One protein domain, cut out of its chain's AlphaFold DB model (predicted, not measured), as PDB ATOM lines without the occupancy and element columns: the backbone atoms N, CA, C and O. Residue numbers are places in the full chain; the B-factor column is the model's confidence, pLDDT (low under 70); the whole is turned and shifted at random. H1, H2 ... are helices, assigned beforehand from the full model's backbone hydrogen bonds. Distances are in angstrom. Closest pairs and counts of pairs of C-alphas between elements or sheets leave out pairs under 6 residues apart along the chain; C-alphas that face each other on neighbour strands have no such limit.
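This is residues 5 to 53 of the 385 residues of an uncharacterized protein of Fusarium oxysporum f. sp. lycopersici (strain 4287 / CBS 123668 / FGSC 9935 / NRRL 34936) (UniProt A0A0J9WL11). This model has little regular structure: two short helices, H1 and H2, meet at a steep angle, and the long loop of residues 18 to 31 runs away from H1 and folds back to H2. A second long loop leads from H2 to the tiny helix H3, close to the beginning of H2. The printed part has 49 residues, 19 of them in H1, H2 and H3, in that order; it is all helix, with no named strand. It is compact, with a radius of gyration of the C-alphas of 10.5 A and spans of 30 by 23 by 16 A.

H1, residues 10 to 17, begins at C-alpha 10 (116.858, 144.543, 103.193) and is 10.5 A long. H2, residues 32 to 38, measures 9.5 A. H3, residues 50 to 53, measures 5.8 A and ends at C-alpha 53 (133.505, 132.125, 102.547).

H1 and H2 touch, the closest C-alphas being those of Tyr 15 and Ala 34, 5.9 A apart. They run opposite ways at a steep tilt of 58 degrees. H2 and H3 are close but not clearly touching; their closest C-alphas, of Ala 32 and Phe 53, are 7.3 A apart. H1 and H3 are apart. In H1 and H2 every O i to N i+4 pair is within hydrogen-bond range; H3 is too short for such a pair.

The C-alphas farthest apart, of Lys 6 and Ala 47, are 29.9 A apart. The printed part has no cut, and both links are long. No printed residue is under 70 in pLDDT.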
ATOM      1  N   ASN A   5     119.056 133.015 106.222       83.75
ATOM      2  CA  ASN A   5     118.337 133.771 105.195       83.75
ATOM      3  C   ASN A   5     117.086 134.497 105.729       83.75
ATOM      4  O   ASN A   5     116.734 135.555 105.209       83.75
ATOM      5  N   LYS A   6     116.432 133.994 106.789       87.19
ATOM      6  CA  LYS A   6     115.299 134.698 107.425       87.19
ATOM      7  C   LYS A   6     115.734 135.936 108.212       87.19
ATOM      8  O   LYS A   6     114.908 136.795 108.522       87.19
ATOM      9  N   HIS A   7     117.024 136.048 108.519       88.94
ATOM     10  CA  HIS A   7     117.575 137.137 109.315       88.94
ATOM     11  C   HIS A   7     118.249 138.236 108.495       88.94
ATOM     12  O   HIS A   7     118.697 139.224 109.068       88.94
ATOM     13  N   LEU A   8     118.254 138.119 107.165       90.06
ATOM     14  CA  LEU A   8     118.849 139.125 106.290       90.06
ATOM     15  C   LEU A   8     118.188 140.497 106.479       90.06
ATOM     16  O   LEU A   8     116.962 140.609 106.633       90.06
ATOM     17  N   SER A   9     118.994 141.553 106.427       87.38
ATOM     18  CA  SER A   9     118.512 142.921 106.241       87.38
ATOM     19  C   SER A   9     118.006 143.121 104.807       87.38
ATOM     20  O   SER A   9     118.242 142.290 103.927       87.38
ATOM     21  N   GLN A  10     117.284 144.219 104.558       87.06
ATOM     22  CA  GLN A  10     116.858 144.543 103.193       87.06
ATOM     23  C   GLN A  10     118.068 144.772 102.285       87.06
ATOM     24  O   GLN A  10     118.154 144.150 101.236       87.06
ATOM     25  N   ILE A  11     119.056 145.530 102.765       84.38
ATOM     26  CA  ILE A  11     120.300 145.797 102.041       84.38
ATOM     27  C   ILE A  11     121.019 144.489 101.672       84.38
ATOM     28  O   ILE A  11     121.429 144.305 100.531       84.38
ATOM     29  N   GLN A  12     121.123 143.531 102.601       89.00
ATOM     30  CA  GLN A  12     121.715 142.222 102.301       89.00
ATOM     31  C   GLN A  12     120.937 141.461 101.221       89.00
ATOM     32  O   GLN A  12     121.550 140.860 100.341       89.00
ATOM     33  N   ARG A  13     119.597 141.490 101.264       90.81
ATOM     34  CA  ARG A  13     118.763 140.887 100.212       90.81
ATOM     35  C   ARG A  13     118.982 141.559  98.861       90.81
ATOM     36  O   ARG A  13     119.099 140.848  97.868       90.81
ATOM     37  N   ASP A  14     119.073 142.884  98.835       88.31
ATOM     38  CA  ASP A  14     119.275 143.653  97.608       88.31
ATOM     39  C   ASP A  14     120.628 143.310  96.968       88.31
ATOM     40  O   ASP A  14     120.682 143.005  95.778       88.31
ATOM     41  N   TYR A  15     121.706 143.229  97.760       86.38
ATOM     42  CA  TYR A  15     123.017 142.803  97.253       86.38
ATOM     43  C   TYR A  15     123.032 141.352  96.775       86.38
ATOM     44  O   TYR A  15     123.594 141.074  95.714       86.38
ATOM     45  N   LEU A  16     122.394 140.428  97.497       91.56
ATOM     46  CA  LEU A  16     122.270 139.039  97.043       91.56
ATOM     47  C   LEU A  16     121.494 138.944  95.726       91.56
ATOM     48  O   LEU A  16     121.897 138.197  94.840       91.56
ATOM     49  N   ALA A  17     120.436 139.739  95.549       91.50
ATOM     50  CA  ALA A  17     119.648 139.761  94.318       91.50
ATOM     51  C   ALA A  17     120.454 140.224  93.090       91.50
ATOM     52  O   ALA A  17     120.096 139.882  91.962       91.50
ATOM     53  N   THR A  18     121.567 140.942  93.282       88.31
ATOM     54  CA  THR A  18     122.465 141.307  92.174       88.31
ATOM     55  C   THR A  18     123.217 140.110  91.588       88.31
ATOM     56  O   THR A  18     123.753 140.217  90.482       88.31
ATOM     57  N   VAL A  19     123.290 138.976  92.291       89.38
ATOM     58  CA  VAL A  19     123.998 137.766  91.859       89.38
ATOM     59  C   VAL A  19     122.990 136.612  91.755       89.38
ATOM     60  O   VAL A  19     122.500 136.129  92.775       89.38
ATOM     61  N   PRO A  20     122.648 136.144  90.539       89.94
ATOM     62  CA  PRO A  20     121.647 135.096  90.359       89.94
ATOM     63  C   PRO A  20     121.957 133.830  91.168       89.94
ATOM     64  O   PRO A  20     123.024 133.240  91.031       89.94
ATOM     65  N   GLY A  21     121.007 133.405  92.005       87.94
ATOM     66  CA  GLY A  21     121.135 132.198  92.830       87.94
ATOM     67  C   GLY A  21     122.026 132.342  94.068       87.94
ATOM     68  O   GLY A  21     122.222 131.354  94.774       87.94
ATOM     69  N   ALA A  22     122.545 133.539  94.357       89.75
ATOM     70  CA  ALA A  22     123.353 133.772  95.543       89.75
ATOM     71  C   ALA A  22     122.541 133.639  96.838       89.75
ATOM     72  O   ALA A  22     121.373 134.022  96.932       89.75
ATOM     73  N   SER A  23     123.206 133.132  97.869       90.88
ATOM     74  CA  SER A  23     122.702 133.060  99.235       90.88
ATOM     75  C   SER A  23     123.814 133.429 100.208       90.88
ATOM     76  O   SER A  23     124.990 133.490  99.840       90.88
ATOM     77  N   ILE A  24     123.442 133.697 101.460       92.00
ATOM     78  CA  ILE A  24     124.439 133.866 102.509       92.00
ATOM     79  C   ILE A  24     125.216 132.560 102.699       92.00
ATOM     80  O   ILE A  24     124.655 131.462 102.649       92.00
ATOM     81  N   THR A  25     126.517 132.692 102.905       93.06
ATOM     82  CA  THR A  25     127.429 131.555 103.038       93.06
ATOM     83  C   THR A  25     127.202 130.794 104.350       93.06
ATOM     84  O   THR A  25     126.561 131.296 105.280       93.06
ATOM     85  N   ASP A  26     127.759 129.586 104.479       90.56
ATOM     86  CA  ASP A  26     127.667 128.793 105.719       90.56
ATOM     87  C   ASP A  26     128.424 129.422 106.912       90.56
ATOM     88  O   ASP A  26     128.213 129.031 108.065       90.56
ATOM     89  N   LYS A  27     129.250 130.442 106.647       91.12
ATOM     90  CA  LYS A  27     129.902 131.319 107.632       91.12
ATOM     91  C   LYS A  27     129.152 132.622 107.913       91.12
ATOM     92  O   LYS A  27     129.656 133.472 108.647       91.12
ATOM     93  N   GLY A  28     127.966 132.794 107.332       91.50
ATOM     94  CA  GLY A  28     127.144 133.984 107.521       91.50
ATOM     95  C   GLY A  28     127.631 135.212 106.753       91.50
ATOM     96  O   GLY A  28     127.171 136.304 107.053       91.50
ATOM     97  N   CYS A  29     128.538 135.074 105.784       92.38
ATOM     98  CA  CYS A  29     128.995 136.177 104.931       92.38
ATOM     99  C   CYS A  29     128.110 136.334 103.691       92.38
ATOM    100  O   CYS A  29     127.657 135.325 103.139       92.38
ATOM    101  N   LEU A  30     127.967 137.561 103.182       91.81
ATOM    102  CA  LEU A  30     127.665 137.757 101.763       91.81
ATOM    103  C   LEU A  30     128.745 137.048 100.920       91.81
ATOM    104  O   LEU A  30     129.922 137.083 101.295       91.81
ATOM    105  N   PRO A  31     128.378 136.377  99.814       91.81
ATOM    106  CA  PRO A  31     129.354 135.706  98.966       91.81
ATOM    107  C   PRO A  31     130.274 136.728  98.288       91.81
ATOM    108  O   PRO A  31     129.894 137.887  98.094       91.81
ATOM    109  N   ALA A  32     131.473 136.285  97.904       90.56
ATOM    110  CA  ALA A  32     132.491 137.123  97.271       90.56
ATOM    111  C   ALA A  32     131.942 137.901  96.067       90.56
ATOM    112  O   ALA A  32     132.070 139.119  96.033       90.56
ATOM    113  N   SER A  33     131.237 137.238  95.148       89.38
ATOM    114  CA  SER A  33     130.525 137.875  94.025       89.38
ATOM    115  C   SER A  33     129.641 139.066  94.420       89.38
ATOM    116  O   SER A  33     129.625 140.082  93.722       89.38
ATOM    117  N   ALA A  34     128.908 138.976  95.534       89.31
ATOM    118  CA  ALA A  34     128.064 140.073  96.013       89.31
ATOM    119  C   ALA A  34     128.901 141.193  96.656       89.31
ATOM    120  O   ALA A  34     128.641 142.371  96.413       89.31
ATOM    121  N   LEU A  35     129.937 140.842  97.427       86.19
ATOM    122  CA  LEU A  35     130.847 141.814  98.046       86.19
ATOM    123  C   LEU A  35     131.713 142.561  97.023       86.19
ATOM    124  O   LEU A  35     131.990 143.741  97.206       86.19
ATOM    125  N   ILE A  36     132.108 141.914  95.926       83.81
ATOM    126  CA  ILE A  36     132.836 142.559  94.830       83.81
ATOM    127  C   ILE A  36     131.974 143.664  94.225       83.81
ATOM    128  O   ILE A  36     132.451 144.781  94.046       83.81
ATOM    129  N   LYS A  37     130.683 143.398  93.984       80.00
ATOM    130  CA  LYS A  37     129.735 144.420  93.517       80.00
ATOM    131  C   LYS A  37     129.521 145.526  94.548       80.00
ATOM    132  O   LYS A  37     129.489 146.692  94.170       80.00
ATOM    133  N   PHE A  38     129.420 145.168  95.831       75.06
ATOM    134  CA  PHE A  38     129.357 146.126  96.940       75.06
ATOM    135  C   PHE A  38     130.560 147.085  96.937       75.06
ATOM    136  O   PHE A  38     130.382 148.288  97.079       75.06
ATOM    137  N   GLY A  39     131.770 146.565  96.713       70.25
ATOM    138  CA  GLY A  39     133.023 147.325  96.691       70.25
ATOM    139  C   GLY A  39     133.369 148.002  95.359       70.25
ATOM    140  O   GLY A  39     134.540 148.293  95.131       70.25
ATOM    141  N   GLY A  40     132.402 148.216  94.458       70.75
ATOM    142  CA  GLY A  40     132.625 148.922  93.186       70.75
ATOM    143  C   GLY A  40     133.054 148.044  92.002       70.75
ATOM    144  O   GLY A  40     133.353 148.562  90.930       70.75
ATOM    145  N   GLY A  41     133.053 146.718  92.155       72.94
ATOM    146  CA  GLY A  41     133.154 145.756  91.051       72.94
ATOM    147  C   GLY A  41     134.568 145.366  90.608       72.94
ATOM    148  O   GLY A  41     134.696 144.612  89.649       72.94
ATOM    149  N   SER A  42     135.624 145.835  91.275       72.44
ATOM    150  CA  SER A  42     137.026 145.664  90.845       72.44
ATOM    151  C   SER A  42     137.741 144.410  91.386       72.44
ATOM    152  O   SER A  42     138.970 144.373  91.423       72.44
ATOM    153  N   GLY A  43     137.004 143.378  91.809       78.69
ATOM    154  CA  GLY A  43     137.567 142.166  92.422       78.69
ATOM    155  C   GLY A  43     137.531 140.924  91.527       78.69
ATOM    156  O   GLY A  43     136.653 140.786  90.680       78.69
ATOM    157  N   ASP A  44     138.470 140.007  91.768       85.44
ATOM    158  CA  ASP A  44     138.547 138.683  91.141       85.44
ATOM    159  C   ASP A  44     138.112 137.612  92.155       85.44
ATOM    160  O   ASP A  44     138.799 137.364  93.148       85.44
ATOM    161  N   GLU A  45     136.938 137.015  91.936       87.56
ATOM    162  CA  GLU A  45     136.390 135.974  92.813       87.56
ATOM    163  C   GLU A  45     137.212 134.679  92.753       87.56
ATOM    164  O   GLU A  45     137.363 134.012  93.778       87.56
ATOM    165  N   ASP A  46     137.795 134.355  91.596       89.25
ATOM    166  CA  ASP A  46     138.557 133.119  91.393       89.25
ATOM    167  C   ASP A  46     139.914 133.162  92.114       89.25
ATOM    168  O   ASP A  46     140.464 132.123  92.491       89.25
ATOM    169  N   ALA A  47     140.433 134.365  92.375       90.38
ATOM    170  CA  ALA A  47     141.639 134.576  93.172       90.38
ATOM    171  C   ALA A  47     141.420 134.367  94.686       90.38
ATOM    172  O   ALA A  47     142.393 134.265  95.442       90.38
ATOM    173  N   LEU A  48     140.169 134.305  95.159       89.69
ATOM    174  CA  LEU A  48     139.853 134.176  96.581       89.69
ATOM    175  C   LEU A  48     139.770 132.699  97.002       89.69
ATOM    176  O   LEU A  48     139.022 131.918  96.410       89.69
ATOM    177  N   PRO A  49     140.457 132.285  98.085       91.81
ATOM    178  CA  PRO A  49     140.306 130.930  98.593       91.81
ATOM    179  C   PRO A  49     138.853 130.666  99.002       91.81
ATOM    180  O   PRO A  49     138.310 131.343  99.876       91.81
ATOM    181  N   GLN A  50     138.234 129.625  98.434       88.38
ATOM    182  CA  GLN A  50     136.852 129.224  98.749       88.38
ATOM    183  C   GLN A  50     136.624 129.031 100.256       88.38
ATOM    184  O   GLN A  50     135.553 129.329 100.783       88.38
ATOM    185  N   THR A  51     137.662 128.602 100.977       91.56
ATOM    186  CA  THR A  51     137.655 128.424 102.432       91.56
ATOM    187  C   THR A  51     137.500 129.720 103.217       91.56
ATOM    188  O   THR A  51     137.340 129.640 104.429       91.56
ATOM    189  N   VAL A  52     137.581 130.904 102.603       90.38
ATOM    190  CA  VAL A  52     137.275 132.181 103.265       90.38
ATOM    191  C   VAL A  52     135.776 132.269 103.531       90.38
ATOM    192  O   VAL A  52     135.383 132.498 104.673       90.38
ATOM    193  N   PHE A  53     134.960 131.978 102.519       90.62
ATOM    194  CA  PHE A  53     133.505 132.125 102.547       90.62
ATOM    195  C   PHE A  53     132.777 130.841 102.945       90.62
ATOM    196  O   PHE A  53     131.744 130.917 103.600       90.62
TER     197      PHE A  53